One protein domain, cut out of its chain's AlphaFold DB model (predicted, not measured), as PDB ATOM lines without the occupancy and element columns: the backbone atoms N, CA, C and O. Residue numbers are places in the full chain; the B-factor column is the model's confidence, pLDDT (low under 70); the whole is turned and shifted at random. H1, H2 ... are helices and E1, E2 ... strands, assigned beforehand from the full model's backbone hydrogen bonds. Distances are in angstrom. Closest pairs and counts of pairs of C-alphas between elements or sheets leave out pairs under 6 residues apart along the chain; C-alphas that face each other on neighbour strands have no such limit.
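What this domain is: This is residues 73 to 277 of the 361 residues of the protein "BcpA protein" of Symbiodinium pilosum (UniProt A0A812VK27). A small four-stranded sheet, E1 E5 E4 E6, makes the core, with H2 over one face, H3 over the other and H1 grazing it. E6 turns at 75 degrees into E7, which makes a second small sheet with E2 and E3, while the long helix H5 runs beyond H3, and the loop of residues 228 to 233 sticks out between H4 and H5. The printed part has 205 residues, running H1 E1 E2 E3 H2 E4 E5 H3 E6 E7 H4 H5; the first sheet is mixed, the second, E3 E2 E7, all antiparallel. The class is mixed, helices and strands, with under half of the residues in named elements; the whole is compact, with a radius of gyration of the C-alphas of 17.0 A and spans of 47 by 44 by 31 A.

How they stand to each other: Start at H1, residues 73 to 82, which only grazes the sheet of E1, residues 88 to 92, E5, 166 to 170, E4, 138 to 140, and E6, 203 to 205. E1 and E5 are antiparallel, with N 91 and O 167 2.8 A apart; the hairpin E4 and E5 has N 139 and O 168 at 2.8 A; E4 and E6 are parallel, with N 140 and O 203 at 2.9 A. Look next at E2, residues 98 to 102: in its hairpin with E3, 112 to 114, N 101 and O 113 are 2.8 A apart, and with E7, 208 to 211, antiparallel, N 100 and O 209 are 2.8 A apart. H2, residues 119 to 134, is over E5 and E4 at a height over the sheet of 8.5 A; its closest C-alphas to E4 are Ala 127 and Trp 139, 6.9 A. H3, residues 187 to 199, is on the opposite face, closest to E4 at the C-alphas of His 195 and Leu 138, 6.9 A. H4, residues 221 to 224, is close to but not clearly touching H5, residues 234 to 255, closest at the C-alphas of Gln 222 and Arg 237, 7.1 A. H5 is also close to but not clearly touching H3, at a shallow tilt of 19 degrees, the same way; the C-alphas of Leu 252 and Glu 190 are closest, 6.9 A. In H1, H2, H3 and H5 every O i to N i+4 pair is within hydrogen-bond range; H4 is too short for one.

Where its parts are: Find C-alpha 73 at (-2.776, -21.397, -2.302), where H1 begins and runs 14.3 A. E1 spans 13.3 A, E2 13.2 A, E3 6.9 A, H2 22.5 A, E4 7.1 A, E5 14.1 A, H3 17.9 A, E6 6.8 A, E7 9.6 A and H4 5.5 A. H5 spans 31.4 A, ending at C-alpha 255, (-19.111, -16.310, -5.253).

The domain as a whole: The two C-alphas farthest apart, Gln 133 and Glu 230, are 51.4 A from each other. The printed part has no cut; its long links are E4 to E5 and E5 to H3, and residues 256 to 277 hold no named element. Confidence is under 70 at residues 226 to 232.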
ATOM      1  N   LYS A  73      -1.878 -21.576  -1.162       94.94
ATOM      2  CA  LYS A  73      -2.776 -21.397  -2.302       94.94
ATOM      3  C   LYS A  73      -2.030 -21.562  -3.623       94.94
ATOM      4  O   LYS A  73      -2.429 -22.366  -4.467       94.94
ATOM      5  N   GLU A  74      -0.934 -20.824  -3.783       96.31
ATOM      6  CA  GLU A  74      -0.157 -20.820  -5.021       96.31
ATOM      7  C   GLU A  74       0.576 -22.148  -5.227       96.31
ATOM      8  O   GLU A  74       0.523 -22.702  -6.323       96.31
ATOM      9  N   SER A  75       1.154 -22.730  -4.169       96.25
ATOM     10  CA  SER A  75       1.792 -24.052  -4.230       96.25
ATOM     11  C   SER A  75       0.803 -25.129  -4.687       96.25
ATOM     12  O   SER A  75       1.088 -25.904  -5.597       96.25
ATOM     13  N   ARG A  76      -0.424 -25.143  -4.150       97.00
ATOM     14  CA  ARG A  76      -1.457 -26.119  -4.545       97.00
ATOM     15  C   ARG A  76      -1.974 -25.901  -5.963       97.00
ATOM     16  O   ARG A  76      -2.241 -26.870  -6.674       97.00
ATOM     17  N   ASN A  77      -2.087 -24.648  -6.399       97.81
ATOM     18  CA  ASN A  77      -2.393 -24.319  -7.789       97.81
ATOM     19  C   ASN A  77      -1.269 -24.767  -8.741       97.81
ATOM     20  O   ASN A  77      -1.564 -25.288  -9.819       97.81
ATOM     21  N   PHE A  78      -0.005 -24.606  -8.342       98.00
ATOM     22  CA  PHE A  78       1.155 -25.102  -9.078       98.00
ATOM     23  C   PHE A  78       1.115 -26.627  -9.205       98.00
ATOM     24  O   PHE A  78       1.176 -27.142 -10.316       98.00
ATOM     25  N   ILE A  79       0.908 -27.353  -8.101       97.81
ATOM     26  CA  ILE A  79       0.843 -28.824  -8.100       97.81
ATOM     27  C   ILE A  79      -0.285 -29.331  -9.016       97.81
ATOM     28  O   ILE A  79      -0.098 -30.286  -9.769       97.81
ATOM     29  N   MET A  80      -1.444 -28.661  -9.025       96.81
ATOM     30  CA  MET A  80      -2.540 -29.011  -9.934       96.81
ATOM     31  C   MET A  80      -2.183 -28.802 -11.419       96.81
ATOM     32  O   MET A  80      -2.758 -29.472 -12.273       96.81
ATOM     33  N   ARG A  81      -1.255 -27.890 -11.747       97.38
ATOM     34  CA  ARG A  81      -0.718 -27.704 -13.112       97.38
ATOM     35  C   ARG A  81       0.393 -28.688 -13.444       97.38
ATOM     36  O   ARG A  81       0.489 -29.106 -14.591       97.38
ATOM     37  N   PHE A  82       1.204 -29.028 -12.450       97.88
ATOM     38  CA  PHE A  82       2.362 -29.899 -12.585       97.88
ATOM     39  C   PHE A  82       1.973 -31.297 -13.077       97.88
ATOM     40  O   PHE A  82       2.584 -31.826 -14.000       97.88
ATOM     41  N   PHE A  83       0.932 -31.893 -12.488       97.25
ATOM     42  CA  PHE A  83       0.478 -33.216 -12.906       97.25
ATOM     43  C   PHE A  83      -0.402 -33.153 -14.164       97.25
ATOM     44  O   PHE A  83      -1.369 -32.378 -14.181       97.25
ATOM     45  N   PRO A  84      -0.162 -34.020 -15.173       97.62
ATOM     46  CA  PRO A  84      -0.991 -34.105 -16.369       97.62
ATOM     47  C   PRO A  84      -2.478 -34.271 -16.053       97.62
ATOM     48  O   PRO A  84      -2.864 -34.863 -15.038       97.62
ATOM     49  N   ALA A  85      -3.327 -33.786 -16.957       97.88
ATOM     50  CA  ALA A  85      -4.769 -33.920 -16.810       97.88
ATOM     51  C   ALA A  85      -5.177 -35.397 -16.673       97.88
ATOM     52  O   ALA A  85      -4.722 -36.246 -17.432       97.88
ATOM     53  N   GLY A  86      -6.045 -35.696 -15.705       97.56
ATOM     54  CA  GLY A  86      -6.499 -37.056 -15.408       97.56
ATOM     55  C   GLY A  86      -5.648 -37.814 -14.384       97.56
ATOM     56  O   GLY A  86      -6.107 -38.839 -13.882       97.56
ATOM     57  N   THR A  87      -4.469 -37.303 -14.012       98.44
ATOM     58  CA  THR A  87      -3.626 -37.915 -12.972       98.44
ATOM     59  C   THR A  87      -4.367 -37.970 -11.638       98.44
ATOM     60  O   THR A  87      -4.920 -36.962 -11.193       98.44
ATOM     61  N   TYR A  88      -4.367 -39.129 -10.978       98.62
ATOM     62  CA  TYR A  88      -4.883 -39.262  -9.619       98.62
ATOM     63  C   TYR A  88      -3.801 -38.891  -8.603       98.62
ATOM     64  O   TYR A  88      -2.776 -39.561  -8.510       98.62
ATOM     65  N   VAL A  89      -4.040 -37.820  -7.851       98.62
ATOM     66  CA  VAL A  89      -3.100 -37.259  -6.879       98.62
ATOM     67  C   VAL A  89      -3.664 -37.429  -5.474       98.62
ATOM     68  O   VAL A  89      -4.822 -37.098  -5.223       98.62
ATOM     69  N   VAL A  90      -2.838 -37.910  -4.545       98.56
ATOM     70  CA  VAL A  90      -3.118 -37.889  -3.103       98.56
ATOM     71  C   VAL A  90      -2.210 -36.835  -2.481       98.56
ATOM     72  O   VAL A  90      -0.990 -36.962  -2.525       98.56
ATOM     73  N   SER A  91      -2.810 -35.775  -1.944       98.12
ATOM     74  CA  SER A  91      -2.112 -34.646  -1.332       98.12
ATOM     75  C   SER A  91      -2.082 -34.817   0.178       98.12
ATOM     76  O   SER A  91      -3.133 -34.999   0.799       98.12
ATOM     77  N   ILE A  92      -0.888 -34.731   0.765       97.81
ATOM     78  CA  ILE A  92      -0.655 -34.879   2.204       97.81
ATOM     79  C   ILE A  92       0.286 -33.760   2.649       97.81
ATOM     80  O   ILE A  92       1.327 -33.570   2.023       97.81
ATOM     81  N   ASP A  93      -0.078 -33.026   3.699       95.25
ATOM     82  CA  ASP A  93       0.823 -32.039   4.309       95.25
ATOM     83  C   ASP A  93       1.982 -32.755   5.035       95.25
ATOM     84  O   ASP A  93       1.877 -33.924   5.405       95.25
ATOM     85  N   ASP A  94       3.098 -32.063   5.265       93.69
ATOM     86  CA  ASP A  94       4.323 -32.629   5.844       93.69
ATOM     87  C   ASP A  94       4.211 -32.985   7.340       93.69
ATOM     88  O   ASP A  94       5.034 -33.751   7.851       93.69
ATOM     89  N   ASP A  95       3.149 -32.549   8.021       93.88
ATOM     90  CA  ASP A  95       2.935 -32.730   9.460       93.88
ATOM     91  C   ASP A  95       1.887 -33.790   9.872       93.88
ATOM     92  O   ASP A  95       1.511 -33.885  11.049       93.88
ATOM     93  N   VAL A  96       1.441 -34.639   8.940       95.69
ATOM     94  CA  VAL A  96       0.507 -35.739   9.224       95.69
ATOM     95  C   VAL A  96       1.224 -36.906   9.911       95.69
ATOM     96  O   VAL A  96       1.985 -37.660   9.316       95.69
ATOM     97  N   GLU A  97       0.922 -37.131  11.188       95.25
ATOM     98  CA  GLU A  97       1.590 -38.159  11.999       95.25
ATOM     99  C   GLU A  97       1.095 -39.579  11.740       95.25
ATOM    100  O   GLU A  97       1.838 -40.552  11.892       95.25
ATOM    101  N   ARG A  98      -0.211 -39.708  11.508       96.06
ATOM    102  CA  ARG A  98      -0.932 -40.969  11.310       96.06
ATOM    103  C   ARG A  98      -2.347 -40.685  10.833       96.06
ATOM    104  O   ARG A  98      -2.846 -39.572  10.975       96.06
ATOM    105  N   ILE A  99      -3.025 -41.726  10.372       97.50
ATOM    106  CA  ILE A  99      -4.464 -41.702  10.115       97.50
ATOM    107  C   ILE A  99      -5.141 -42.432  11.272       97.50
ATOM    108  O   ILE A  99      -4.735 -43.541  11.620       97.50
ATOM    109  N   SER A 100      -6.129 -41.810  11.909       96.50
ATOM    110  CA  SER A 100      -7.004 -42.487  12.863       96.50
ATOM    111  C   SER A 100      -8.218 -43.064  12.147       96.50
ATOM    112  O   SER A 100      -8.707 -42.505  11.166       96.50
ATOM    113  N   TRP A 101      -8.711 -44.184  12.658       96.06
ATOM    114  CA  TRP A 101      -9.902 -44.875  12.198       96.06
ATOM    115  C   TRP A 101     -10.846 -45.095  13.381       96.06
ATOM    116  O   TRP A 101     -10.440 -45.648  14.406       96.06
ATOM    117  N   LYS A 102     -12.102 -44.653  13.252       95.38
ATOM    118  CA  LYS A 102     -13.157 -44.949  14.224       95.38
ATOM    119  C   LYS A 102     -13.683 -46.365  14.000       95.38
ATOM    120  O   LYS A 102     -14.384 -46.617  13.025       95.38
ATOM    121  N   ILE A 103     -13.339 -47.265  14.916       92.94
ATOM    122  CA  ILE A 103     -13.612 -48.705  14.794       92.94
ATOM    123  C   ILE A 103     -14.940 -49.138  15.425       92.94
ATOM    124  O   ILE A 103     -15.450 -50.200  15.094       92.94
ATOM    125  N   ARG A 104     -15.500 -48.337  16.337       89.88
ATOM    126  CA  ARG A 104     -16.787 -48.601  16.998       89.88
ATOM    127  C   ARG A 104     -17.480 -47.306  17.400       89.88
ATOM    128  O   ARG A 104     -16.851 -46.243  17.424       89.88
ATOM    129  N   GLU A 105     -18.780 -47.388  17.662       90.44
ATOM    130  CA  GLU A 105     -19.550 -46.233  18.116       90.44
ATOM    131  C   GLU A 105     -19.119 -45.784  19.517       90.44
ATOM    132  O   GLU A 105     -18.442 -46.503  20.251       90.44
ATOM    133  N   GLY A 106     -19.470 -44.544  19.851       82.81
ATOM    134  CA  GLY A 106     -19.072 -43.882  21.091       82.81
ATOM    135  C   GLY A 106     -18.318 -42.576  20.856       82.81
ATOM    136  O   GLY A 106     -18.049 -42.173  19.718       82.81
ATOM    137  N   MET A 107     -18.020 -41.875  21.950       85.81
ATOM    138  CA  MET A 107     -17.442 -40.523  21.916       85.81
ATOM    139  C   MET A 107     -16.031 -40.436  22.508       85.81
ATOM    140  O   MET A 107     -15.410 -39.378  22.440       85.81
ATOM    141  N   THR A 108     -15.523 -41.519  23.093       80.00
ATOM    142  CA  THR A 108     -14.244 -41.545  23.811       80.00
ATOM    143  C   THR A 108     -13.076 -41.922  22.889       80.00
ATOM    144  O   THR A 108     -13.277 -42.593  21.869       80.00
ATOM    145  N   PRO A 109     -11.826 -41.547  23.227       78.31
ATOM    146  CA  PRO A 109     -10.651 -41.875  22.413       78.31
ATOM    147  C   PRO A 109     -10.417 -43.378  22.192       78.31
ATOM    148  O   PRO A 109      -9.867 -43.747  21.160       78.31
ATOM    149  N   CYS A 110     -10.879 -44.255  23.094       84.44
ATOM    150  CA  CYS A 110     -10.755 -45.716  22.959       84.44
ATOM    151  C   CYS A 110     -11.618 -46.323  21.829       84.44
ATOM    152  O   CYS A 110     -11.586 -47.534  21.590       84.44
ATOM    153  N   THR A 111     -12.403 -45.491  21.136       87.81
ATOM    154  CA  THR A 111     -13.126 -45.844  19.902       87.81
ATOM    155  C   THR A 111     -12.296 -45.612  18.637       87.81
ATOM    156  O   THR A 111     -12.698 -46.034  17.550       87.81
ATOM    157  N   LEU A 112     -11.137 -44.957  18.762       92.44
ATOM    158  CA  LEU A 112     -10.218 -44.681  17.665       92.44
ATOM    159  C   LEU A 112      -9.019 -45.624  17.729       92.44
ATOM    160  O   LEU A 112      -8.431 -45.841  18.787       92.44
ATOM    161  N   ARG A 113      -8.597 -46.123  16.569       95.19
ATOM    162  CA  ARG A 113      -7.311 -46.804  16.394       95.19
ATOM    163  C   ARG A 113      -6.485 -46.098  15.338       95.19
ATOM    164  O   ARG A 113      -7.017 -45.413  14.470       95.19
ATOM    165  N   THR A 114      -5.173 -46.264  15.405       96.44
ATOM    166  CA  THR A 114      -4.311 -45.931  14.269       96.44
ATOM    167  C   THR A 114      -4.639 -46.869  13.114       96.44
ATOM    168  O   THR A 114      -4.837 -48.066  13.334       96.44
ATOM    169  N   LEU A 115      -4.699 -46.329  11.899       96.44
ATOM    170  CA  LEU A 115      -4.883 -47.112  10.688       96.44
ATOM    171  C   LEU A 115      -3.785 -48.191  10.609       96.44
ATOM    172  O   LEU A 115      -2.605 -47.840  10.733       96.44
ATOM    173  N   PRO A 116      -4.134 -49.478  10.424       96.44
ATOM    174  CA  PRO A 116      -3.140 -50.543  10.372       96.44
ATOM    175  C   PRO A 116      -2.100 -50.314   9.260       96.44
ATOM    176  O   PRO A 116      -2.423 -49.674   8.252       96.44
ATOM    177  N   PRO A 117      -0.862 -50.820   9.411       96.44
ATOM    178  CA  PRO A 117       0.149 -50.791   8.353       96.44
ATOM    179  C   PRO A 117      -0.389 -51.306   7.008       96.44
ATOM    180  O   PRO A 117      -1.201 -52.230   6.971       96.44
ATOM    181  N   GLY A 118       0.035 -50.690   5.903       95.38
ATOM    182  CA  GLY A 118      -0.383 -51.052   4.538       95.38
ATOM    183  C   GLY A 118      -1.847 -50.759   4.171       95.38
ATOM    184  O   GLY A 118      -2.271 -51.058   3.060       95.38
ATOM    185  N   SER A 119      -2.657 -50.195   5.069       97.19
ATOM    186  CA  SER A 119      -4.095 -50.007   4.816       97.19
ATOM    187  C   SER A 119      -4.436 -48.694   4.105       97.19
ATOM    188  O   SER A 119      -5.534 -48.571   3.565       97.19
ATOM    189  N   LEU A 120      -3.519 -47.721   4.061       97.69
ATOM    190  CA  LEU A 120      -3.716 -46.470   3.322       97.69
ATOM    191  C   LEU A 120      -3.914 -46.728   1.825       97.69
ATOM    192  O   LEU A 120      -4.792 -46.122   1.220       97.69
ATOM    193  N   GLU A 121      -3.168 -47.665   1.242       97.06
ATOM    194  CA  GLU A 121      -3.322 -48.036  -0.168       97.06
ATOM    195  C   GLU A 121      -4.760 -48.482  -0.491       97.06
ATOM    196  O   GLU A 121      -5.342 -48.055  -1.488       97.06
ATOM    197  N   LYS A 122      -5.385 -49.249   0.412       97.31
ATOM    198  CA  LYS A 122      -6.783 -49.685   0.265       97.31
ATOM    199  C   LYS A 122      -7.746 -48.499   0.230       97.31
ATOM    200  O   LYS A 122      -8.660 -48.484  -0.587       97.31
ATOM    201  N   ILE A 123      -7.521 -47.487   1.074       97.81
ATOM    202  CA  ILE A 123      -8.314 -46.246   1.067       97.81
ATOM    203  C   ILE A 123      -8.101 -45.489  -0.249       97.81
ATOM    204  O   ILE A 123      -9.066 -45.005  -0.827       97.81
ATOM    205  N   ILE A 124      -6.862 -45.405  -0.740       98.38
ATOM    206  CA  ILE A 124      -6.527 -44.706  -1.989       98.38
ATOM    207  C   ILE A 124      -7.258 -45.336  -3.183       98.38
ATOM    208  O   ILE A 124      -7.867 -44.601  -3.967       98.38
ATOM    209  N   TYR A 125      -7.232 -46.666  -3.314       98.12
ATOM    210  CA  TYR A 125      -7.920 -47.368  -4.403       98.12
ATOM    211  C   TYR A 125      -9.440 -47.354  -4.252       98.12
ATOM    212  O   TYR A 125     -10.140 -47.126  -5.241       98.12
ATOM    213  N   ASP A 126      -9.964 -47.528  -3.034       98.44
ATOM    214  CA  ASP A 126     -11.402 -47.391  -2.791       98.44
ATOM    215  C   ASP A 126     -11.875 -45.983  -3.166       98.44
ATOM    216  O   ASP A 126     -12.829 -45.835  -3.924       98.44
ATOM    217  N   ALA A 127     -11.152 -44.942  -2.755       98.44
ATOM    218  CA  ALA A 127     -11.499 -43.567  -3.082       98.44
ATOM    219  C   ALA A 127     -11.493 -43.305  -4.595       98.44
ATOM    220  O   ALA A 127     -12.391 -42.631  -5.100       98.44
ATOM    221  N   TYR A 128     -10.538 -43.877  -5.337       98.44
ATOM    222  CA  TYR A 128     -10.524 -43.804  -6.801       98.44
ATOM    223  C   TYR A 128     -11.762 -44.463  -7.421       98.44
ATOM    224  O   TYR A 128     -12.434 -43.859  -8.262       98.44
ATOM    225  N   ARG A 129     -12.111 -45.670  -6.960       98.50
ATOM    226  CA  ARG A 129     -13.319 -46.385  -7.392       98.50
ATOM    227  C   ARG A 129     -14.586 -45.583  -7.089       98.50
ATOM    228  O   ARG A 129     -15.405 -45.380  -7.984       98.50
ATOM    229  N   GLN A 130     -14.719 -45.062  -5.869       98.31
ATOM    230  CA  GLN A 130     -15.869 -44.257  -5.451       98.31
ATOM    231  C   GLN A 130     -15.972 -42.952  -6.252       98.31
ATOM    232  O   GLN A 130     -17.076 -42.536  -6.614       98.31
ATOM    233  N   MET A 131     -14.840 -42.316  -6.575       98.19
ATOM    234  CA  MET A 131     -14.798 -41.142  -7.450       98.19
ATOM    235  C   MET A 131     -15.350 -41.460  -8.840       98.19
ATOM    236  O   MET A 131     -16.226 -40.742  -9.321       98.19
ATOM    237  N   LYS A 132     -14.923 -42.570  -9.456       95.88
ATOM    238  CA  LYS A 132     -15.452 -43.019 -10.754       95.88
ATOM    239  C   LYS A 132     -16.950 -43.317 -10.686       95.88
ATOM    240  O   LYS A 132     -17.706 -42.776 -11.489       95.88
ATOM    241  N   GLN A 133     -17.385 -44.099  -9.696       95.06
ATOM    242  CA  GLN A 133     -18.790 -44.487  -9.526       95.06
ATOM    243  C   GLN A 133     -19.716 -43.277  -9.344       95.06
ATOM    244  O   GLN A 133     -20.837 -43.259  -9.850       95.06
ATOM    245  N   HIS A 134     -19.268 -42.259  -8.609       90.19
ATOM    246  CA  HIS A 134     -20.081 -41.081  -8.307       90.19
ATOM    247  C   HIS A 134     -19.804 -39.885  -9.213       90.19
ATOM    248  O   HIS A 134     -20.387 -38.829  -8.979       90.19
ATOM    249  N   LYS A 135     -18.947 -40.031 -10.234       92.12
ATOM    250  CA  LYS A 135     -18.475 -38.921 -11.081       92.12
ATOM    251  C   LYS A 135     -17.911 -37.757 -10.248       92.12
ATOM    252  O   LYS A 135     -18.060 -36.593 -10.611       92.12
ATOM    253  N   ALA A 136     -17.272 -38.080  -9.125       95.19
ATOM    254  CA  ALA A 136     -16.593 -37.126  -8.261       95.19
ATOM    255  C   ALA A 136     -15.108 -37.032  -8.632       95.19
ATOM    256  O   ALA A 136     -14.523 -37.984  -9.142       95.19
ATOM    257  N   TYR A 137     -14.489 -35.890  -8.338       98.00
ATOM    258  CA  TYR A 137     -13.083 -35.622  -8.675       98.00
ATOM    259  C   TYR A 137     -12.258 -35.155  -7.472       98.00
ATOM    260  O   TYR A 137     -11.116 -34.737  -7.642       98.00
ATOM    261  N   LEU A 138     -12.853 -35.187  -6.278       98.75
ATOM    262  CA  LEU A 138     -12.239 -34.796  -5.015       98.75
ATOM    263  C   LEU A 138     -12.791 -35.669  -3.890       98.75
ATOM    264  O   LEU A 138     -14.011 -35.837  -3.760       98.75
ATOM    265  N   TRP A 139     -11.892 -36.171  -3.051       98.75
ATOM    266  CA  TRP A 139     -12.220 -36.849  -1.813       98.75
ATOM    267  C   TRP A 139     -11.350 -36.383  -0.647       98.75
ATOM    268  O   TRP A 139     -10.240 -35.894  -0.832       98.75
ATOM    269  N   GLY A 140     -11.842 -36.572   0.574       98.31
ATOM    270  CA  GLY A 140     -11.056 -36.362   1.785       98.31
ATOM    271  C   GLY A 140     -11.502 -37.220   2.956       98.31
ATOM    272  O   GLY A 140     -12.425 -38.034   2.863       98.31
ATOM    273  N   VAL A 141     -10.832 -37.002   4.079       97.62
ATOM    274  CA  VAL A 141     -11.136 -37.623   5.372       97.62
ATOM    275  C   VAL A 141     -11.931 -36.663   6.271       97.62
ATOM    276  O   VAL A 141     -12.172 -35.506   5.914       97.62
ATOM    277  N   SER A 142     -12.370 -37.132   7.439       95.19
ATOM    278  CA  SER A 142     -13.099 -36.331   8.426       95.19
ATOM    279  C   SER A 142     -12.327 -35.065   8.791       95.19
ATOM    280  O   SER A 142     -11.155 -35.112   9.141       95.19
ATOM    281  N   THR A 143     -13.011 -33.923   8.791       91.25
ATOM    282  CA  THR A 143     -12.467 -32.625   9.228       91.25
ATOM    283  C   THR A 143     -12.208 -32.543  10.723       91.25
ATOM    284  O   THR A 143     -11.466 -31.678  11.177       91.25
ATOM    285  N   SER A 144     -12.766 -33.472  11.499       89.44
ATOM    286  CA  SER A 144     -12.528 -33.556  12.930       89.44
ATOM    287  C   SER A 144     -11.737 -34.807  13.283       89.44
ATOM    288  O   SER A 144     -12.095 -35.910  12.872       89.44
ATOM    289  N   GLN A 145     -10.715 -34.616  14.118       90.94
ATOM    290  CA  GLN A 145      -9.974 -35.689  14.789       90.94
ATOM    291  C   GLN A 145     -10.703 -36.201  16.050       90.94
ATOM    292  O   GLN A 145     -10.245 -37.144  16.691       90.94
ATOM    293  N   ASN A 146     -11.819 -35.568  16.442       89.38
ATOM    294  CA  ASN A 146     -12.582 -35.933  17.633       89.38
ATOM    295  C   ASN A 146     -13.556 -37.084  17.323       89.38
ATOM    296  O   ASN A 146     -14.431 -36.950  16.463       89.38
ATOM    297  N   ALA A 147     -13.451 -38.178  18.083       89.81
ATOM    298  CA  ALA A 147     -14.302 -39.364  17.967       89.81
ATOM    299  C   ALA A 147     -15.808 -39.049  17.988       89.81
ATOM    300  O   ALA A 147     -16.578 -39.690  17.269       89.81
ATOM    301  N   ARG A 148     -16.223 -38.028  18.751       89.06
ATOM    302  CA  ARG A 148     -17.617 -37.561  18.829       89.06
ATOM    303  C   ARG A 148     -18.183 -37.125  17.474       89.06
ATOM    304  O   ARG A 148     -19.377 -37.270  17.235       89.06
ATOM    305  N   HIS A 149     -17.345 -36.583  16.593       90.12
ATOM    306  CA  HIS A 149     -17.763 -36.061  15.288       90.12
ATOM    307  C   HIS A 149     -17.537 -37.055  14.138       90.12
ATOM    308  O   HIS A 149     -18.123 -36.903  13.065       90.12
ATOM    309  N   MET A 150     -16.713 -38.081  14.360       93.19
ATOM    310  CA  MET A 150     -16.468 -39.164  13.409       93.19
ATOM    311  C   MET A 150     -17.592 -40.213  13.453       93.19
ATOM    312  O   MET A 150     -18.284 -40.373  14.462       93.19
ATOM    313  N   LYS A 151     -17.761 -40.962  12.362       94.69
ATOM    314  CA  LYS A 151     -18.678 -42.115  12.263       94.69
ATOM    315  C   LYS A 151     -17.896 -43.403  12.066       94.69
ATOM    316  O   LYS A 151     -16.767 -43.338  11.615       94.69
ATOM    317  N   VAL A 152     -18.474 -44.554  12.392       94.38
ATOM    318  CA  VAL A 152     -17.802 -45.851  12.170       94.38
ATOM    319  C   VAL A 152     -17.726 -46.244  10.694       94.38
ATOM    320  O   VAL A 152     -16.782 -46.903  10.271       94.38
ATOM    321  N   TYR A 153     -18.688 -45.789   9.892       93.25
ATOM    322  CA  TYR A 153     -18.735 -46.012   8.454       93.25
ATOM    323  C   TYR A 153     -19.356 -44.812   7.724       93.25
ATOM    324  O   TYR A 153     -19.858 -43.857   8.329       93.25
ATOM    325  N   GLY A 154     -19.337 -44.880   6.396       93.88
ATOM    326  CA  GLY A 154     -20.083 -43.982   5.525       93.88
ATOM    327  C   GLY A 154     -19.216 -42.998   4.748       93.88
ATOM    328  O   GLY A 154     -18.230 -42.443   5.242       93.88
ATOM    329  N   LEU A 155     -19.666 -42.750   3.521       96.81
ATOM    330  CA  LEU A 155     -19.077 -41.814   2.581       96.81
ATOM    331  C   LEU A 155     -20.067 -40.680   2.321       96.81
ATOM    332  O   LEU A 155     -21.129 -40.878   1.729       96.81
ATOM    333  N   SER A 156     -19.744 -39.479   2.794       96.56
ATOM    334  CA  SER A 156     -20.552 -38.303   2.489       96.56
ATOM    335  C   SER A 156     -20.344 -37.893   1.035       96.56
ATOM    336  O   SER A 156     -19.210 -37.864   0.575       96.56
ATOM    337  N   LYS A 157     -21.433 -37.542   0.349       95.50
ATOM    338  CA  LYS A 157     -21.450 -36.998  -1.025       95.50
ATOM    339  C   LYS A 157     -21.851 -35.516  -1.054       95.50
ATOM    340  O   LYS A 157     -22.166 -34.954  -2.095       95.50
ATOM    341  N   ARG A 158     -21.971 -34.925   0.134       93.69
ATOM    342  CA  ARG A 158     -22.579 -33.620   0.383       93.69
ATOM    343  C   ARG A 158     -21.569 -32.504   0.188       93.69
ATOM    344  O   ARG A 158     -20.370 -32.720   0.353       93.69
ATOM    345  N   ASN A 159     -22.057 -31.291  -0.033       94.75
ATOM    346  CA  ASN A 159     -21.214 -30.106   0.023       94.75
ATOM    347  C   ASN A 159     -20.568 -29.989   1.413       94.75
ATOM    348  O   ASN A 159     -21.134 -30.444   2.415       94.75
ATOM    349  N   GLY A 160     -19.360 -29.449   1.484       96.06
ATOM    350  CA  GLY A 160     -18.617 -29.334   2.733       96.06
ATOM    351  C   GLY A 160     -17.111 -29.377   2.540       96.06
ATOM    352  O   GLY A 160     -16.614 -29.876   1.532       96.06
ATOM    353  N   LEU A 161     -16.405 -28.913   3.567       96.69
ATOM    354  CA  LEU A 161     -14.952 -28.860   3.607       96.69
ATOM    355  C   LEU A 161     -14.295 -30.221   3.345       96.69
ATOM    356  O   LEU A 161     -14.601 -31.206   4.020       96.69
ATOM    357  N   VAL A 162     -13.331 -30.228   2.429       97.50
ATOM    358  CA  VAL A 162     -12.329 -31.281   2.251       97.50
ATOM    359  C   VAL A 162     -11.001 -30.694   2.723       97.50
ATOM    360  O   VAL A 162     -10.513 -29.761   2.098       97.50
ATOM    361  N   ASN A 163     -10.454 -31.177   3.846       91.81
ATOM    362  CA  ASN A 163      -9.287 -30.522   4.452       91.81
ATOM    363  C   ASN A 163      -8.060 -30.583   3.551       91.81
ATOM    364  O   ASN A 163      -7.823 -31.570   2.845       91.81
ATOM    365  N   GLY A 164      -7.209 -29.575   3.708       92.56
ATOM    366  CA  GLY A 164      -5.938 -29.547   3.018       92.56
ATOM    367  C   GLY A 164      -4.963 -30.660   3.406       92.56
ATOM    368  O   GLY A 164      -4.292 -31.166   2.513       92.56
ATOM    369  N   TYR A 165      -4.917 -31.073   4.673       94.12
ATOM    370  CA  TYR A 165      -3.830 -31.922   5.177       94.12
ATOM    371  C   TYR A 165      -3.800 -33.353   4.622       94.12
ATOM    372  O   TYR A 165      -2.756 -33.996   4.654       94.12
ATOM    373  N   LEU A 166      -4.940 -33.889   4.173       97.38
ATOM    374  CA  LEU A 166      -5.044 -35.215   3.563       97.38
ATOM    375  C   LEU A 166      -6.301 -35.280   2.698       97.38
ATOM    376  O   LEU A 166      -7.426 -35.372   3.205       97.38
ATOM    377  N   ASN A 167      -6.099 -35.256   1.388       98.38
ATOM    378  CA  ASN A 167      -7.149 -35.395   0.389       98.38
ATOM    379  C   ASN A 167      -6.606 -36.108  -0.854       98.38
ATOM    380  O   ASN A 167      -5.399 -36.288  -1.005       98.38
ATOM    381  N   GLY A 168      -7.495 -36.501  -1.756       98.56
ATOM    382  CA  GLY A 168      -7.092 -36.920  -3.089       98.56
ATOM    383  C   GLY A 168      -8.038 -36.395  -4.152       98.56
ATOM    384  O   GLY A 168      -9.223 -36.170  -3.908       98.56
ATOM    385  N   TYR A 169      -7.502 -36.159  -5.340       98.75
ATOM    386  CA  TYR A 169      -8.223 -35.528  -6.433       98.75
ATOM    387  C   TYR A 169      -7.705 -36.006  -7.785       98.75
ATOM    388  O   TYR A 169      -6.587 -36.502  -7.917       98.75
ATOM    389  N   ILE A 170      -8.531 -35.842  -8.812       98.50
ATOM    390  CA  ILE A 170      -8.107 -36.024 -10.199       98.50
ATOM    391  C   ILE A 170      -7.652 -34.668 -10.735       98.50
ATOM    392  O   ILE A 170      -8.429 -33.709 -10.729       98.50
ATOM    393  N   SER A 171      -6.404 -34.582 -11.195       98.12
ATOM    394  CA  SER A 171      -5.819 -33.351 -11.727       98.12
ATOM    395  C   SER A 171      -6.591 -32.870 -12.959       98.12
ATOM    396  O   SER A 171      -6.797 -33.614 -13.923       98.12
ATOM    397  N   ARG A 172      -7.049 -31.613 -12.934       97.38
ATOM    398  CA  ARG A 172      -7.818 -30.980 -14.021       97.38
ATOM    399  C   ARG A 172      -7.244 -29.594 -14.356       97.38
ATOM    400  O   ARG A 172      -7.966 -28.603 -14.248       97.38
ATOM    401  N   PRO A 173      -5.980 -29.500 -14.814       96.75
ATOM    402  CA  PRO A 173      -5.282 -28.225 -15.018       96.75
ATOM    403  C   PRO A 173      -5.955 -27.320 -16.056       96.75
ATOM    404  O   PRO A 173      -5.875 -26.100 -15.967       96.75
ATOM    405  N   LYS A 174      -6.687 -27.905 -17.015       93.44
ATOM    406  CA  LYS A 174      -7.452 -27.163 -18.031       93.44
ATOM    407  C   LYS A 174      -8.733 -26.513 -17.475       93.44
ATOM    408  O   LYS A 174      -9.328 -25.661 -18.127       93.44
ATOM    409  N   CYS A 175      -9.178 -26.878 -16.270       93.31
ATOM    410  CA  CYS A 175     -10.384 -26.334 -15.641       93.31
ATOM    411  C   CYS A 175     -10.057 -25.117 -14.761       93.31
ATOM    412  O   CYS A 175     -10.015 -25.231 -13.537       93.31
ATOM    413  N   LYS A 176      -9.892 -23.935 -15.375       90.56
ATOM    414  CA  LYS A 176      -9.544 -22.680 -14.669       90.56
ATOM    415  C   LYS A 176     -10.440 -22.370 -13.456       90.56
ATOM    416  O   LYS A 176      -9.953 -21.888 -12.443       90.56
ATOM    417  N   GLY A 177     -11.729 -22.719 -13.515       90.62
ATOM    418  CA  GLY A 177     -12.678 -22.506 -12.413       90.62
ATOM    419  C   GLY A 177     -12.423 -23.324 -11.137       90.62
ATOM    420  O   GLY A 177     -13.084 -23.071 -10.134       90.62
ATOM    421  N   LEU A 178     -11.497 -24.290 -11.152       92.75
ATOM    422  CA  LEU A 178     -11.117 -25.088  -9.976       92.75
ATOM    423  C   LEU A 178      -9.915 -24.525  -9.213       92.75
ATOM    424  O   LEU A 178      -9.634 -24.979  -8.106       92.75
ATOM    425  N   PHE A 179      -9.202 -23.562  -9.797       95.88
ATOM    426  CA  PHE A 179      -8.058 -22.933  -9.152       95.88
ATOM    427  C   PHE A 179      -8.516 -22.053  -7.996       95.88
ATOM    428  O   PHE A 179      -9.552 -21.391  -8.082       95.88
ATOM    429  N   ARG A 180      -7.723 -22.044  -6.927       97.44
ATOM    430  CA  ARG A 180      -7.964 -21.188  -5.768       97.44
ATOM    431  C   ARG A 180      -7.530 -19.771  -6.094       97.44
ATOM    432  O   ARG A 180      -6.437 -19.581  -6.622       97.44
ATOM    433  N   THR A 181      -8.348 -18.788  -5.764       96.62
ATOM    434  CA  THR A 181      -8.087 -17.379  -6.066       96.62
ATOM    435  C   THR A 181      -8.105 -16.503  -4.823       96.62
ATOM    436  O   THR A 181      -7.557 -15.408  -4.879       96.62
ATOM    437  N   LEU A 182      -8.665 -16.977  -3.707       95.44
ATOM    438  CA  LEU A 182      -8.865 -16.178  -2.500       95.44
ATOM    439  C   LEU A 182      -7.617 -16.198  -1.600       95.44
ATOM    440  O   LEU A 182      -6.548 -15.729  -2.001       95.44
ATOM    441  N   THR A 183      -7.730 -16.736  -0.386       94.12
ATOM    442  CA  THR A 183      -6.699 -16.648   0.656       94.12
ATOM    443  C   THR A 183      -6.145 -18.008   1.047       94.12
ATOM    444  O   THR A 183      -6.836 -19.020   0.949       94.12
ATOM    445  N   ASP A 184      -4.918 -18.039   1.574       92.12
ATOM    446  CA  ASP A 184      -4.334 -19.278   2.110       92.12
ATOM    447  C   ASP A 184      -5.158 -19.850   3.274       92.12
ATOM    448  O   ASP A 184      -5.233 -21.063   3.438       92.12
ATOM    449  N   ALA A 185      -5.804 -18.989   4.068       92.00
ATOM    450  CA  ALA A 185      -6.614 -19.400   5.213       92.00
ATOM    451  C   ALA A 185      -7.931 -20.103   4.832       92.00
ATOM    452  O   ALA A 185      -8.550 -20.717   5.699       92.00
ATOM    453  N   THR A 186      -8.375 -19.999   3.573       95.31
ATOM    454  CA  THR A 186      -9.639 -20.587   3.090       95.31
ATOM    455  C   THR A 186      -9.482 -21.438   1.829       95.31
ATOM    456  O   THR A 186     -10.481 -21.887   1.268       95.31
ATOM    457  N   GLU A 187      -8.250 -21.693   1.377       95.94
ATOM    458  CA  GLU A 187      -7.983 -22.346   0.088       95.94
ATOM    459  C   GLU A 187      -8.579 -23.755  -0.021       95.94
ATOM    460  O   GLU A 187      -9.029 -24.162  -1.093       95.94
ATOM    461  N   ASP A 188      -8.635 -24.501   1.081       96.38
ATOM    462  CA  ASP A 188      -9.187 -25.853   1.104       96.38
ATOM    463  C   ASP A 188     -10.723 -25.839   1.017       96.38
ATOM    464  O   ASP A 188     -11.331 -26.640   0.300       96.38
ATOM    465  N   SER A 189     -11.354 -24.861   1.667       97.50
ATOM    466  CA  SER A 189     -12.782 -24.572   1.546       97.50
ATOM    467  C   SER A 189     -13.150 -24.153   0.134       97.50
ATOM    468  O   SER A 189     -14.131 -24.649  -0.425       97.50
ATOM    469  N   GLU A 190     -12.348 -23.262  -0.445       98.19
ATOM    470  CA  GLU A 190     -12.505 -22.798  -1.814       98.19
ATOM    471  C   GLU A 190     -12.402 -23.965  -2.801       98.19
ATOM    472  O   GLU A 190     -13.266 -24.141  -3.661       98.19
ATOM    473  N   PHE A 191     -11.385 -24.814  -2.648       98.12
ATOM    474  CA  PHE A 191     -11.202 -25.983  -3.499       98.12
ATOM    475  C   PHE A 191     -12.383 -26.952  -3.406       98.12
ATOM    476  O   PHE A 191     -12.901 -27.407  -4.430       98.12
ATOM    477  N   ALA A 192     -12.858 -27.217  -2.186       98.31
ATOM    478  CA  ALA A 192     -13.998 -28.089  -1.951       98.31
ATOM    479  C   ALA A 192     -15.287 -27.552  -2.594       98.31
ATOM    480  O   ALA A 192     -15.973 -28.303  -3.291       98.31
ATOM    481  N   VAL A 193     -15.612 -26.264  -2.408       97.69
ATOM    482  CA  VAL A 193     -16.836 -25.690  -2.990       97.69
ATOM    483  C   VAL A 193     -16.749 -25.573  -4.507       97.69
ATOM    484  O   VAL A 193     -17.737 -25.856  -5.173       97.69
ATOM    485  N   ARG A 194     -15.583 -25.247  -5.080       96.50
ATOM    486  CA  ARG A 194     -15.400 -25.202  -6.542       96.50
ATOM    487  C   ARG A 194     -15.621 -26.570  -7.179       96.50
ATOM    488  O   ARG A 194     -16.306 -26.669  -8.195       96.50
ATOM    489  N   HIS A 195     -15.092 -27.628  -6.563       96.31
ATOM    490  CA  HIS A 195     -15.364 -28.997  -6.993       96.31
ATOM    491  C   HIS A 195     -16.844 -29.357  -6.839       96.31
ATOM    492  O   HIS A 195     -17.441 -29.854  -7.788       96.31
ATOM    493  N   TYR A 196     -17.475 -29.051  -5.701       94.69
ATOM    494  CA  TYR A 196     -18.899 -29.341  -5.514       94.69
ATOM    495  C   TYR A 196     -19.792 -28.560  -6.490       94.69
ATOM    496  O   TYR A 196     -20.723 -29.127  -7.051       94.69
ATOM    497  N   ALA A 197     -19.502 -27.282  -6.735       87.06
ATOM    498  CA  ALA A 197     -20.231 -26.444  -7.683       87.06
ATOM    499  C   ALA A 197     -20.125 -26.978  -9.117       87.06
ATOM    500  O   ALA A 197     -21.092 -26.916  -9.873       87.06
ATOM    501  N   LYS A 198     -18.956 -27.514  -9.493       89.06
ATOM    502  CA  LYS A 198     -18.714 -28.063 -10.831       89.06
ATOM    503  C   LYS A 198     -19.283 -29.472 -11.012       89.06
ATOM    504  O   LYS A 198     -19.828 -29.767 -12.071       89.06
ATOM    505  N   ASP A 199     -19.113 -30.330 -10.010       88.38
ATOM    506  CA  ASP A 199     -19.334 -31.776 -10.130       88.38
ATOM    507  C   ASP A 199     -20.619 -32.242  -9.418       88.38
ATOM    508  O   ASP A 199     -21.058 -33.374  -9.597       88.38
ATOM    509  N   GLY A 200     -21.229 -31.393  -8.586       85.12
ATOM    510  CA  GLY A 200     -22.409 -31.712  -7.774       85.12
ATOM    511  C   GLY A 200     -22.134 -32.657  -6.598       85.12
ATOM    512  O   GLY A 200     -23.060 -33.020  -5.869       85.12
ATOM    513  N   VAL A 201     -20.877 -33.075  -6.414       91.50
ATOM    514  CA  VAL A 201     -20.459 -34.037  -5.394       91.50
ATOM    515  C   VAL A 201     -18.994 -33.843  -5.009       91.50
ATOM    516  O   VAL A 201     -18.121 -33.624  -5.845       91.50
ATOM    517  N   VAL A 202     -18.721 -33.995  -3.715       96.88
ATOM    518  CA  VAL A 202     -17.384 -34.262  -3.176       96.88
ATOM    519  C   VAL A 202     -17.501 -35.417  -2.193       96.88
ATOM    520  O   VAL A 202     -18.522 -35.554  -1.512       96.88
ATOM    521  N   LEU A 203     -16.482 -36.266  -2.132       98.44
ATOM    522  CA  LEU A 203     -16.512 -37.472  -1.313       98.44
ATOM    523  C   LEU A 203     -15.796 -37.237   0.019       98.44
ATOM    524  O   LEU A 203     -14.693 -36.708   0.057       98.44
ATOM    525  N   ARG A 204     -16.399 -37.620   1.146       98.00
ATOM    526  CA  ARG A 204     -15.728 -37.534   2.455       98.00
ATOM    527  C   ARG A 204     -15.933 -38.786   3.276       98.00
ATOM    528  O   ARG A 204     -17.060 -39.077   3.689       98.00
ATOM    529  N   TYR A 205     -14.842 -39.492   3.542       98.19
ATOM    530  CA  TYR A 205     -14.829 -40.610   4.474       98.19
ATOM    531  C   TYR A 205     -15.049 -40.088   5.889       98.19
ATOM    532  O   TYR A 205     -14.339 -39.200   6.358       98.19
ATOM    533  N   ARG A 206     -16.059 -40.626   6.575       97.00
ATOM    534  CA  ARG A 206     -16.475 -40.133   7.899       97.00
ATOM    535  C   ARG A 206     -15.768 -40.830   9.061       97.00
ATOM    536  O   ARG A 206     -15.859 -40.357  10.192       97.00
ATOM    537  N   MET A 207     -15.107 -41.946   8.772       96.75
ATOM    538  CA  MET A 207     -14.462 -42.835   9.738       96.75
ATOM    539  C   MET A 207     -12.954 -42.671   9.832       96.75
ATOM    540  O   MET A 207     -12.369 -43.159  10.794       96.75
ATOM    541  N   TYR A 208     -12.334 -41.972   8.883       97.62
ATOM    542  CA  TYR A 208     -10.903 -41.687   8.893       97.62
ATOM    543  C   TYR A 208     -10.660 -40.222   9.224       97.62
ATOM    544  O   TYR A 208     -11.439 -39.375   8.796       97.62
ATOM    545  N   ALA A 209      -9.592 -39.913   9.950       96.75
ATOM    546  CA  ALA A 209      -9.112 -38.547  10.141       96.75
ATOM    547  C   ALA A 209      -7.580 -38.525  10.116       96.75
ATOM    548  O   ALA A 209      -6.933 -39.421  10.658       96.75
ATOM    549  N   GLY A 210      -6.987 -37.504   9.500       95.75
ATOM    550  CA  GLY A 210      -5.547 -37.280   9.614       95.75
ATOM    551  C   GLY A 210      -5.231 -36.671  10.973       95.75
ATOM    552  O   GLY A 210      -5.884 -35.722  11.405       95.75
ATOM    553  N   ILE A 211      -4.238 -37.222  11.664       94.56
ATOM    554  CA  ILE A 211      -3.762 -36.682  12.932       94.56
ATOM    555  C   ILE A 211      -2.618 -35.720  12.648       94.56
ATOM    556  O   ILE A 211      -1.502 -36.136  12.346       94.56
ATOM    557  N   THR A 212      -2.922 -34.435  12.772       90.94
ATOM    558  CA  THR A 212      -2.000 -33.303  12.616       90.94
ATOM    559  C   THR A 212      -2.128 -32.369  13.827       90.94
ATOM    560  O   THR A 212      -3.101 -32.436  14.591       90.94
ATOM    561  N   SER A 213      -1.138 -31.514  14.074       86.06
ATOM    562  CA  SER A 213      -1.156 -30.540  15.172       86.06
ATOM    563  C   SER A 213      -0.645 -29.169  14.721       86.06
ATOM    564  O   SER A 213       0.293 -28.638  15.316       86.06
ATOM    565  N   PRO A 214      -1.326 -28.534  13.752       77.19
ATOM    566  CA  PRO A 214      -0.819 -27.352  13.050       77.19
ATOM    567  C   PRO A 214      -0.766 -26.092  13.930       77.19
ATOM    568  O   PRO A 214      -0.213 -25.072  13.543       77.19
ATOM    569  N   TYR A 215      -1.372 -26.136  15.123       75.00
ATOM    570  CA  TYR A 215      -1.321 -25.059  16.122       75.00
ATOM    571  C   TYR A 215      -0.247 -25.274  17.197       75.00
ATOM    572  O   TYR A 215      -0.009 -24.381  18.003       75.00
ATOM    573  N   LEU A 216       0.345 -26.472  17.262       73.31
ATOM    574  CA  LEU A 216       1.447 -26.806  18.175       73.31
ATOM    575  C   LEU A 216       2.792 -26.874  17.448       73.31
ATOM    576  O   LEU A 216       3.835 -26.782  18.097       73.31
ATOM    577  N   ASN A 217       2.746 -27.063  16.131       77.50
ATOM    578  CA  ASN A 217       3.901 -27.103  15.254       77.50
ATOM    579  C   ASN A 217       4.245 -25.676  14.785       77.50
ATOM    580  O   ASN A 217       3.346 -24.877  14.517       77.50
ATOM    581  N   ARG A 218       5.534 -25.342  14.690       73.69
ATOM    582  CA  ARG A 218       6.021 -24.110  14.047       73.69
ATOM    583  C   ARG A 218       5.975 -24.260  12.524       73.69
ATOM    584  O   ARG A 218       6.139 -25.362  12.014       73.69
ATOM    585  N   GLY A 219       5.813 -23.151  11.803       75.81
ATOM    586  CA  GLY A 219       5.803 -23.140  10.336       75.81
ATOM    587  C   GLY A 219       4.403 -23.172   9.711       75.81
ATOM    588  O   GLY A 219       3.410 -22.786  10.332       75.81
ATOM    589  N   GLY A 220       4.342 -23.579   8.439       76.62
ATOM    590  CA  GLY A 220       3.113 -23.633   7.645       76.62
ATOM    591  C   GLY A 220       2.394 -22.285   7.540       76.62
ATOM    592  O   GLY A 220       3.017 -21.220   7.548       76.62
ATOM    593  N   LEU A 221       1.059 -22.334   7.500       74.25
ATOM    594  CA  LEU A 221       0.207 -21.142   7.436       74.25
ATOM    595  C   LEU A 221       0.464 -20.167   8.599       74.25
ATOM    596  O   LEU A 221       0.302 -18.965   8.426       74.25
ATOM    597  N   GLN A 222       0.915 -20.646   9.764       73.31
ATOM    598  CA  GLN A 222       1.147 -19.764  10.914       73.31
ATOM    599  C   GLN A 222       2.328 -18.818  10.707       73.31
ATOM    600  O   GLN A 222       2.277 -17.690  11.189       73.31
ATOM    601  N   LYS A 223       3.337 -19.235   9.929       75.62
ATOM    602  CA  LYS A 223       4.497 -18.398   9.592       75.62
ATOM    603  C   LYS A 223       4.111 -17.188   8.742       75.62
ATOM    604  O   LYS A 223       4.762 -16.158   8.822       75.62
ATOM    605  N   LYS A 224       3.032 -17.280   7.953       80.06
ATOM    606  CA  LYS A 224       2.511 -16.140   7.178       80.06
ATOM    607  C   LYS A 224       2.065 -14.988   8.079       80.06
ATOM    608  O   LYS A 224       2.167 -13.834   7.685       80.06
ATOM    609  N   PHE A 225       1.555 -15.313   9.263       75.56
ATOM    610  CA  PHE A 225       1.043 -14.322  10.203       75.56
ATOM    611  C   PHE A 225       2.081 -13.875  11.219       75.56
ATOM    612  O   PHE A 225       1.744 -13.047  12.050       75.56
ATOM    613  N   GLU A 226       3.304 -14.409  11.171       69.50
ATOM    614  CA  GLU A 226       4.451 -13.896  11.915       69.50
ATOM    615  C   GLU A 226       4.943 -12.627  11.215       69.50
ATOM    616  O   GLU A 226       5.466 -12.694  10.104       69.50
ATOM    617  N   ALA A 227       4.731 -11.463  11.839       54.12
ATOM    618  CA  ALA A 227       5.337 -10.222  11.373       54.12
ATOM    619  C   ALA A 227       6.863 -10.403  11.346       54.12
ATOM    620  O   ALA A 227       7.449 -10.967  12.273       54.12
ATOM    621  N   SER A 228       7.508  -9.971  10.264       49.09
ATOM    622  CA  SER A 228       8.957 -10.085  10.109       49.09
ATOM    623  C   SER A 228       9.670  -9.351  11.246       49.09
ATOM    624  O   SER A 228       9.651  -8.127  11.290       49.09
ATOM    625  N   GLY A 229      10.299 -10.099  12.156       51.31
ATOM    626  CA  GLY A 229      11.151  -9.552  13.219       51.31
ATOM    627  C   GLY A 229      10.475  -9.310  14.573       51.31
ATOM    628  O   GLY A 229      11.189  -9.179  15.564       51.31
ATOM    629  N   GLU A 230       9.144  -9.342  14.675       50.31
ATOM    630  CA  GLU A 230       8.447  -9.140  15.955       50.31
ATOM    631  C   GLU A 230       7.982 -10.459  16.583       50.31
ATOM    632  O   GLU A 230       7.344 -11.305  15.949       50.31
ATOM    633  N   ARG A 231       8.250 -10.631  17.886       57.03
ATOM    634  CA  ARG A 231       7.646 -11.699  18.697       57.03
ATOM    635  C   ARG A 231       6.176 -11.372  18.972       57.03
ATOM    636  O   ARG A 231       5.806 -11.029  20.088       57.03
ATOM    637  N   ILE A 232       5.324 -11.512  17.965       69.62
ATOM    638  CA  ILE A 232       3.876 -11.434  18.167       69.62
ATOM    639  C   ILE A 232       3.370 -12.640  18.969       69.62
ATOM    640  O   ILE A 232       3.878 -13.766  18.871       69.62
ATOM    641  N   THR A 233       2.336 -12.423  19.774       74.75
ATOM    642  CA  THR A 233       1.766 -13.476  20.615       74.75
ATOM    643  C   THR A 233       1.020 -14.520  19.772       74.75
ATOM    644  O   THR A 233       0.617 -14.299  18.625       74.75
ATOM    645  N   ALA A 234       0.800 -15.716  20.332       75.44
ATOM    646  CA  ALA A 234      -0.052 -16.728  19.692       75.44
ATOM    647  C   ALA A 234      -1.492 -16.226  19.454       75.44
ATOM    648  O   ALA A 234      -2.164 -16.677  18.526       75.44
ATOM    649  N   GLU A 235      -1.951 -15.282  20.277       80.56
ATOM    650  CA  GLU A 235      -3.265 -14.664  20.168       80.56
ATOM    651  C   GLU A 235      -3.368 -13.749  18.947       80.56
ATOM    652  O   GLU A 235      -4.242 -13.984  18.112       80.56
ATOM    653  N   GLN A 236      -2.422 -12.819  18.783       81.75
ATOM    654  CA  GLN A 236      -2.354 -11.916  17.628       81.75
ATOM    655  C   GLN A 236      -2.272 -12.688  16.304       81.75
ATOM    656  O   GLN A 236      -3.013 -12.398  15.366       81.75
ATOM    657  N   ARG A 237      -1.457 -13.755  16.241       80.69
ATOM    658  CA  ARG A 237      -1.403 -14.651  15.066       80.69
ATOM    659  C   ARG A 237      -2.755 -15.266  14.743       80.69
ATOM    660  O   ARG A 237      -3.170 -15.327  13.585       80.69
ATOM    661  N   SER A 238      -3.441 -15.764  15.768       83.12
ATOM    662  CA  SER A 238      -4.740 -16.389  15.568       83.12
ATOM    663  C   SER A 238      -5.801 -15.381  15.138       83.12
ATOM    664  O   SER A 238      -6.706 -15.764  14.397       83.12
ATOM    665  N   GLU A 239      -5.721 -14.139  15.604       86.50
ATOM    666  CA  GLU A 239      -6.624 -13.060  15.217       86.50
ATOM    667  C   GLU A 239      -6.392 -12.620  13.768       86.50
ATOM    668  O   GLU A 239      -7.342 -12.600  12.985       86.50
ATOM    669  N   ALA A 240      -5.138 -12.392  13.372       87.31
ATOM    670  CA  ALA A 240      -4.774 -12.068  11.994       87.31
ATOM    671  C   ALA A 240      -5.243 -13.159  11.017       87.31
ATOM    672  O   ALA A 240      -5.899 -12.863  10.013       87.31
ATOM    673  N   ARG A 241      -5.020 -14.436  11.364       89.12
ATOM    674  CA  ARG A 241      -5.549 -15.560  10.580       89.12
ATOM    675  C   ARG A 241      -7.069 -15.539  10.504       89.12
ATOM    676  O   ARG A 241      -7.622 -15.766   9.435       89.12
ATOM    677  N   LYS A 242      -7.759 -15.272  11.617       90.56
ATOM    678  CA  LYS A 242      -9.226 -15.213  11.643       90.56
ATOM    679  C   LYS A 242      -9.785 -14.066  10.812       90.56
ATOM    680  O   LYS A 242     -10.827 -14.246  10.188       90.56
ATOM    681  N   LYS A 243      -9.089 -12.932  10.747       91.50
ATOM    682  CA  LYS A 243      -9.444 -11.814   9.870       91.50
ATOM    683  C   LYS A 243      -9.340 -12.210   8.394       91.50
ATOM    684  O   LYS A 243     -10.296 -12.001   7.652       91.50
ATOM    685  N   GLU A 244      -8.236 -12.848   7.989       93.00
ATOM    686  CA  GLU A 244      -8.073 -13.358   6.617       93.00
ATOM    687  C   GLU A 244      -9.100 -14.459   6.286       93.00
ATOM    688  O   GLU A 244      -9.683 -14.475   5.202       93.00
ATOM    689  N   GLU A 245      -9.352 -15.366   7.231       94.31
ATOM    690  CA  GLU A 245     -10.328 -16.448   7.095       94.31
ATOM    691  C   GLU A 245     -11.751 -15.906   6.914       94.31
ATOM    692  O   GLU A 245     -12.484 -16.366   6.040       94.31
ATOM    693  N   ARG A 246     -12.137 -14.895   7.703       95.12
ATOM    694  CA  ARG A 246     -13.445 -14.242   7.596       95.12
ATOM    695  C   ARG A 246     -13.609 -13.541   6.258       95.12
ATOM    696  O   ARG A 246     -14.652 -13.698   5.632       95.12
ATOM    697  N   TRP A 247     -12.593 -12.803   5.816       96.06
ATOM    698  CA  TRP A 247     -12.615 -12.163   4.503       96.06
ATOM    699  C   TRP A 247     -12.783 -13.205   3.389       96.06
ATOM    700  O   TRP A 247     -13.701 -13.095   2.581       96.06
ATOM    701  N   GLY A 248     -11.996 -14.287   3.416       97.06
ATOM    702  CA  GLY A 248     -12.134 -15.387   2.457       97.06
ATOM    703  C   GLY A 248     -13.517 -16.045   2.502       97.06
ATOM    704  O   GLY A 248     -14.110 -16.317   1.463       97.06
ATOM    705  N   ALA A 249     -14.091 -16.235   3.693       97.31
ATOM    706  CA  ALA A 249     -15.444 -16.764   3.854       97.31
ATOM    707  C   ALA A 249     -16.522 -15.825   3.278       97.31
ATOM    708  O   ALA A 249     -17.500 -16.311   2.707       97.31
ATOM    709  N   MET A 250     -16.355 -14.502   3.407       97.69
ATOM    710  CA  MET A 250     -17.258 -13.514   2.800       97.69
ATOM    711  C   MET A 250     -17.209 -13.595   1.276       97.69
ATOM    712  O   MET A 250     -18.257 -13.664   0.640       97.69
ATOM    713  N   GLU A 251     -16.012 -13.651   0.693       98.06
ATOM    714  CA  GLU A 251     -15.854 -13.774  -0.758       98.06
ATOM    715  C   GLU A 251     -16.398 -15.112  -1.277       98.06
ATOM    716  O   GLU A 251     -17.114 -15.138  -2.276       98.06
ATOM    717  N   LEU A 252     -16.189 -16.219  -0.555       97.50
ATOM    718  CA  LEU A 252     -16.810 -17.504  -0.895       97.50
ATOM    719  C   LEU A 252     -18.339 -17.444  -0.876       97.50
ATOM    720  O   LEU A 252     -18.975 -18.021  -1.758       97.50
ATOM    721  N   HIS A 253     -18.935 -16.755   0.100       96.56
ATOM    722  CA  HIS A 253     -20.381 -16.546   0.142       96.56
ATOM    723  C   HIS A 253     -20.865 -15.727  -1.061       96.56
ATOM    724  O   HIS A 253     -21.844 -16.113  -1.690       96.56
ATOM    725  N   LYS A 254     -20.156 -14.656  -1.440       93.88
ATOM    726  CA  LYS A 254     -20.489 -13.856  -2.632       93.88
ATOM    727  C   LYS A 254     -20.383 -14.665  -3.926       93.88
ATOM    728  O   LYS A 254     -21.243 -14.548  -4.792       93.88
ATOM    729  N   MET A 255     -19.346 -15.494  -4.057       90.31
ATOM    730  CA  MET A 255     -19.111 -16.310  -5.253       90.31
ATOM    731  C   MET A 255     -20.067 -17.502  -5.360       90.31
ATOM    732  O   MET A 255     -20.445 -17.899  -6.461       90.31
ATOM    733  N   PHE A 256     -20.444 -18.095  -4.226       90.12
ATOM    734  CA  PHE A 256     -21.264 -19.304  -4.167       90.12
ATOM    735  C   PHE A 256     -22.408 -19.170  -3.147       90.12
ATOM    736  O   PHE A 256     -22.519 -20.017  -2.254       90.12
ATOM    737  N   PRO A 257     -23.309 -18.178  -3.277       89.44
ATOM    738  CA  PRO A 257     -24.316 -17.873  -2.253       89.44
ATOM    739  C   PRO A 257     -25.313 -19.014  -2.027       89.44
ATOM    740  O   PRO A 257     -25.924 -19.111  -0.970       89.44
ATOM    741  N   GLN A 258     -25.447 -19.920  -3.000       84.00
ATOM    742  CA  GLN A 258     -26.304 -21.106  -2.922       84.00
ATOM    743  C   GLN A 258     -25.631 -22.315  -2.259       84.00
ATOM    744  O   GLN A 258     -26.294 -23.294  -1.921       84.00
ATOM    745  N   LEU A 259     -24.312 -22.279  -2.067       88.81
ATOM    746  CA  LEU A 259     -23.523 -23.387  -1.515       88.81
ATOM    747  C   LEU A 259     -22.823 -23.007  -0.209       88.81
ATOM    748  O   LEU A 259     -22.516 -23.884   0.602       88.81
ATOM    749  N   ILE A 260     -22.572 -21.720  -0.004       95.62
ATOM    750  CA  ILE A 260     -21.896 -21.148   1.151       95.62
ATOM    751  C   ILE A 260     -22.813 -20.073   1.712       95.62
ATOM    752  O   ILE A 260     -23.219 -19.173   0.987       95.62
ATOM    753  N   GLY A 261     -23.143 -20.171   2.993       94.44
ATOM    754  CA  GLY A 261     -23.858 -19.130   3.715       94.44
ATOM    755  C   GLY A 261     -22.937 -18.039   4.247       94.44
ATOM    756  O   GLY A 261     -21.712 -18.183   4.181       94.44
ATOM    757  N   PRO A 262     -23.511 -16.979   4.838       95.44
ATOM    758  CA  PRO A 262     -22.724 -15.915   5.440       95.44
ATOM    759  C   PRO A 262     -21.769 -16.483   6.508       95.44
ATOM    760  O   PRO A 262     -22.118 -17.472   7.179       95.44
ATOM    761  N   PRO A 263     -20.572 -15.885   6.677       95.38
ATOM    762  CA  PRO A 263     -19.602 -16.337   7.663       95.38
ATOM    763  C   PRO A 263     -20.209 -16.375   9.061       95.38
ATOM    764  O   PRO A 263     -20.917 -15.458   9.477       95.38
ATOM    765  N   LYS A 264     -19.906 -17.433   9.813       92.38
ATOM    766  CA  LYS A 264     -20.423 -17.607  11.171       92.38
ATOM    767  C   LYS A 264     -19.282 -17.630  12.171       92.38
ATOM    768  O   LYS A 264     -18.492 -18.576  12.176       92.38
ATOM    769  N   ARG A 265     -19.256 -16.636  13.064       89.69
ATOM    770  CA  ARG A 265     -18.281 -16.563  14.159       89.69
ATOM    771  C   ARG A 265     -18.339 -17.835  15.004       89.69
ATOM    772  O   ARG A 265     -19.416 -18.301  15.389       89.69
ATOM    773  N   ARG A 266     -17.171 -18.414  15.279       87.12
ATOM    774  CA  ARG A 266     -17.023 -19.623  16.099       87.12
ATOM    775  C   ARG A 266     -16.459 -19.261  17.465       87.12
ATOM    776  O   ARG A 266     -15.707 -18.301  17.593       87.12
ATOM    777  N   ARG A 267     -16.848 -20.034  18.486       82.06
ATOM    778  CA  ARG A 267     -16.321 -19.871  19.851       82.06
ATOM    779  C   ARG A 267     -14.843 -20.229  19.904       82.06
ATOM    780  O   ARG A 267     -14.062 -19.548  20.554       82.06
ATOM    781  N   ASP A 268     -14.469 -21.308  19.226       81.50
ATOM    782  CA  ASP A 268     -13.096 -21.768  19.208       81.50
ATOM    783  C   ASP A 268     -12.313 -21.141  18.049       81.50
ATOM    784  O   ASP A 268     -12.820 -20.918  16.947       81.50
ATOM    785  N   LYS A 269     -11.033 -20.882  18.309       78.56
ATOM    786  CA  LYS A 269     -10.133 -20.277  17.333       78.56
ATOM    787  C   LYS A 269      -9.702 -21.256  16.236       78.56
ATOM    788  O   LYS A 269      -9.009 -20.805  15.341       78.56
ATOM    789  N   LYS A 270     -10.044 -22.551  16.260       80.69
ATOM    790  CA  LYS A 270      -9.547 -23.568  15.306       80.69
ATOM    791  C   LYS A 270     -10.559 -23.900  14.205       80.69
ATOM    792  O   LYS A 270     -10.169 -24.228  13.092       80.69
ATOM    793  N   THR A 271     -11.849 -23.796  14.497       83.94
ATOM    794  CA  THR A 271     -12.952 -24.082  13.579       83.94
ATOM    795  C   THR A 271     -13.135 -22.927  12.624       83.94
ATOM    796  O   THR A 271     -13.217 -21.779  13.060       83.94
ATOM    797  N   MET A 272     -13.251 -23.218  11.332       87.81
ATOM    798  CA  MET A 272     -13.427 -22.172  10.335       87.81
ATOM    799  C   MET A 272     -14.802 -21.489  10.392       87.81
ATOM    800  O   MET A 272     -15.813 -22.075  10.798       87.81
ATOM    801  N   GLU A 273     -14.840 -20.247   9.928       93.75
ATOM    802  CA  GLU A 273     -16.034 -19.414   9.804       93.75
ATOM    803  C   GLU A 273     -16.763 -19.611   8.461       93.75
ATOM    804  O   GLU A 273     -17.864 -19.088   8.292       93.75
ATOM    805  N   VAL A 274     -16.221 -20.425   7.543       95.50
ATOM    806  CA  VAL A 274     -16.897 -20.827   6.295       95.50
ATOM    807  C   VAL A 274     -18.103 -21.718   6.608       95.50
ATOM    808  O   VAL A 274     -17.987 -22.761   7.261       95.50
ATOM    809  N   ASN A 275     -19.283 -21.323   6.130       95.31
ATOM    810  CA  ASN A 275     -20.544 -21.991   6.432       95.31
ATOM    811  C   ASN A 275     -21.093 -22.741   5.211       95.31
ATOM    812  O   ASN A 275     -21.794 -22.170   4.386       95.31
ATOM    813  N   PHE A 276     -20.800 -24.035   5.091       95.38
ATOM    814  CA  PHE A 276     -21.276 -24.843   3.966       95.38
ATOM    815  C   PHE A 276     -22.749 -25.238   4.095       95.38
ATOM    816  O   PHE A 276     -23.170 -25.875   5.067       95.38
ATOM    817  N   TYR A 277     -23.509 -25.012   3.031       92.81
ATOM    818  CA  TYR A 277     -24.830 -25.591   2.856       92.81
ATOM    819  C   TYR A 277     -24.717 -27.038   2.397       92.81
ATOM    820  O   TYR A 277     -24.546 -27.329   1.215       92.81
TER     821      TYR A 277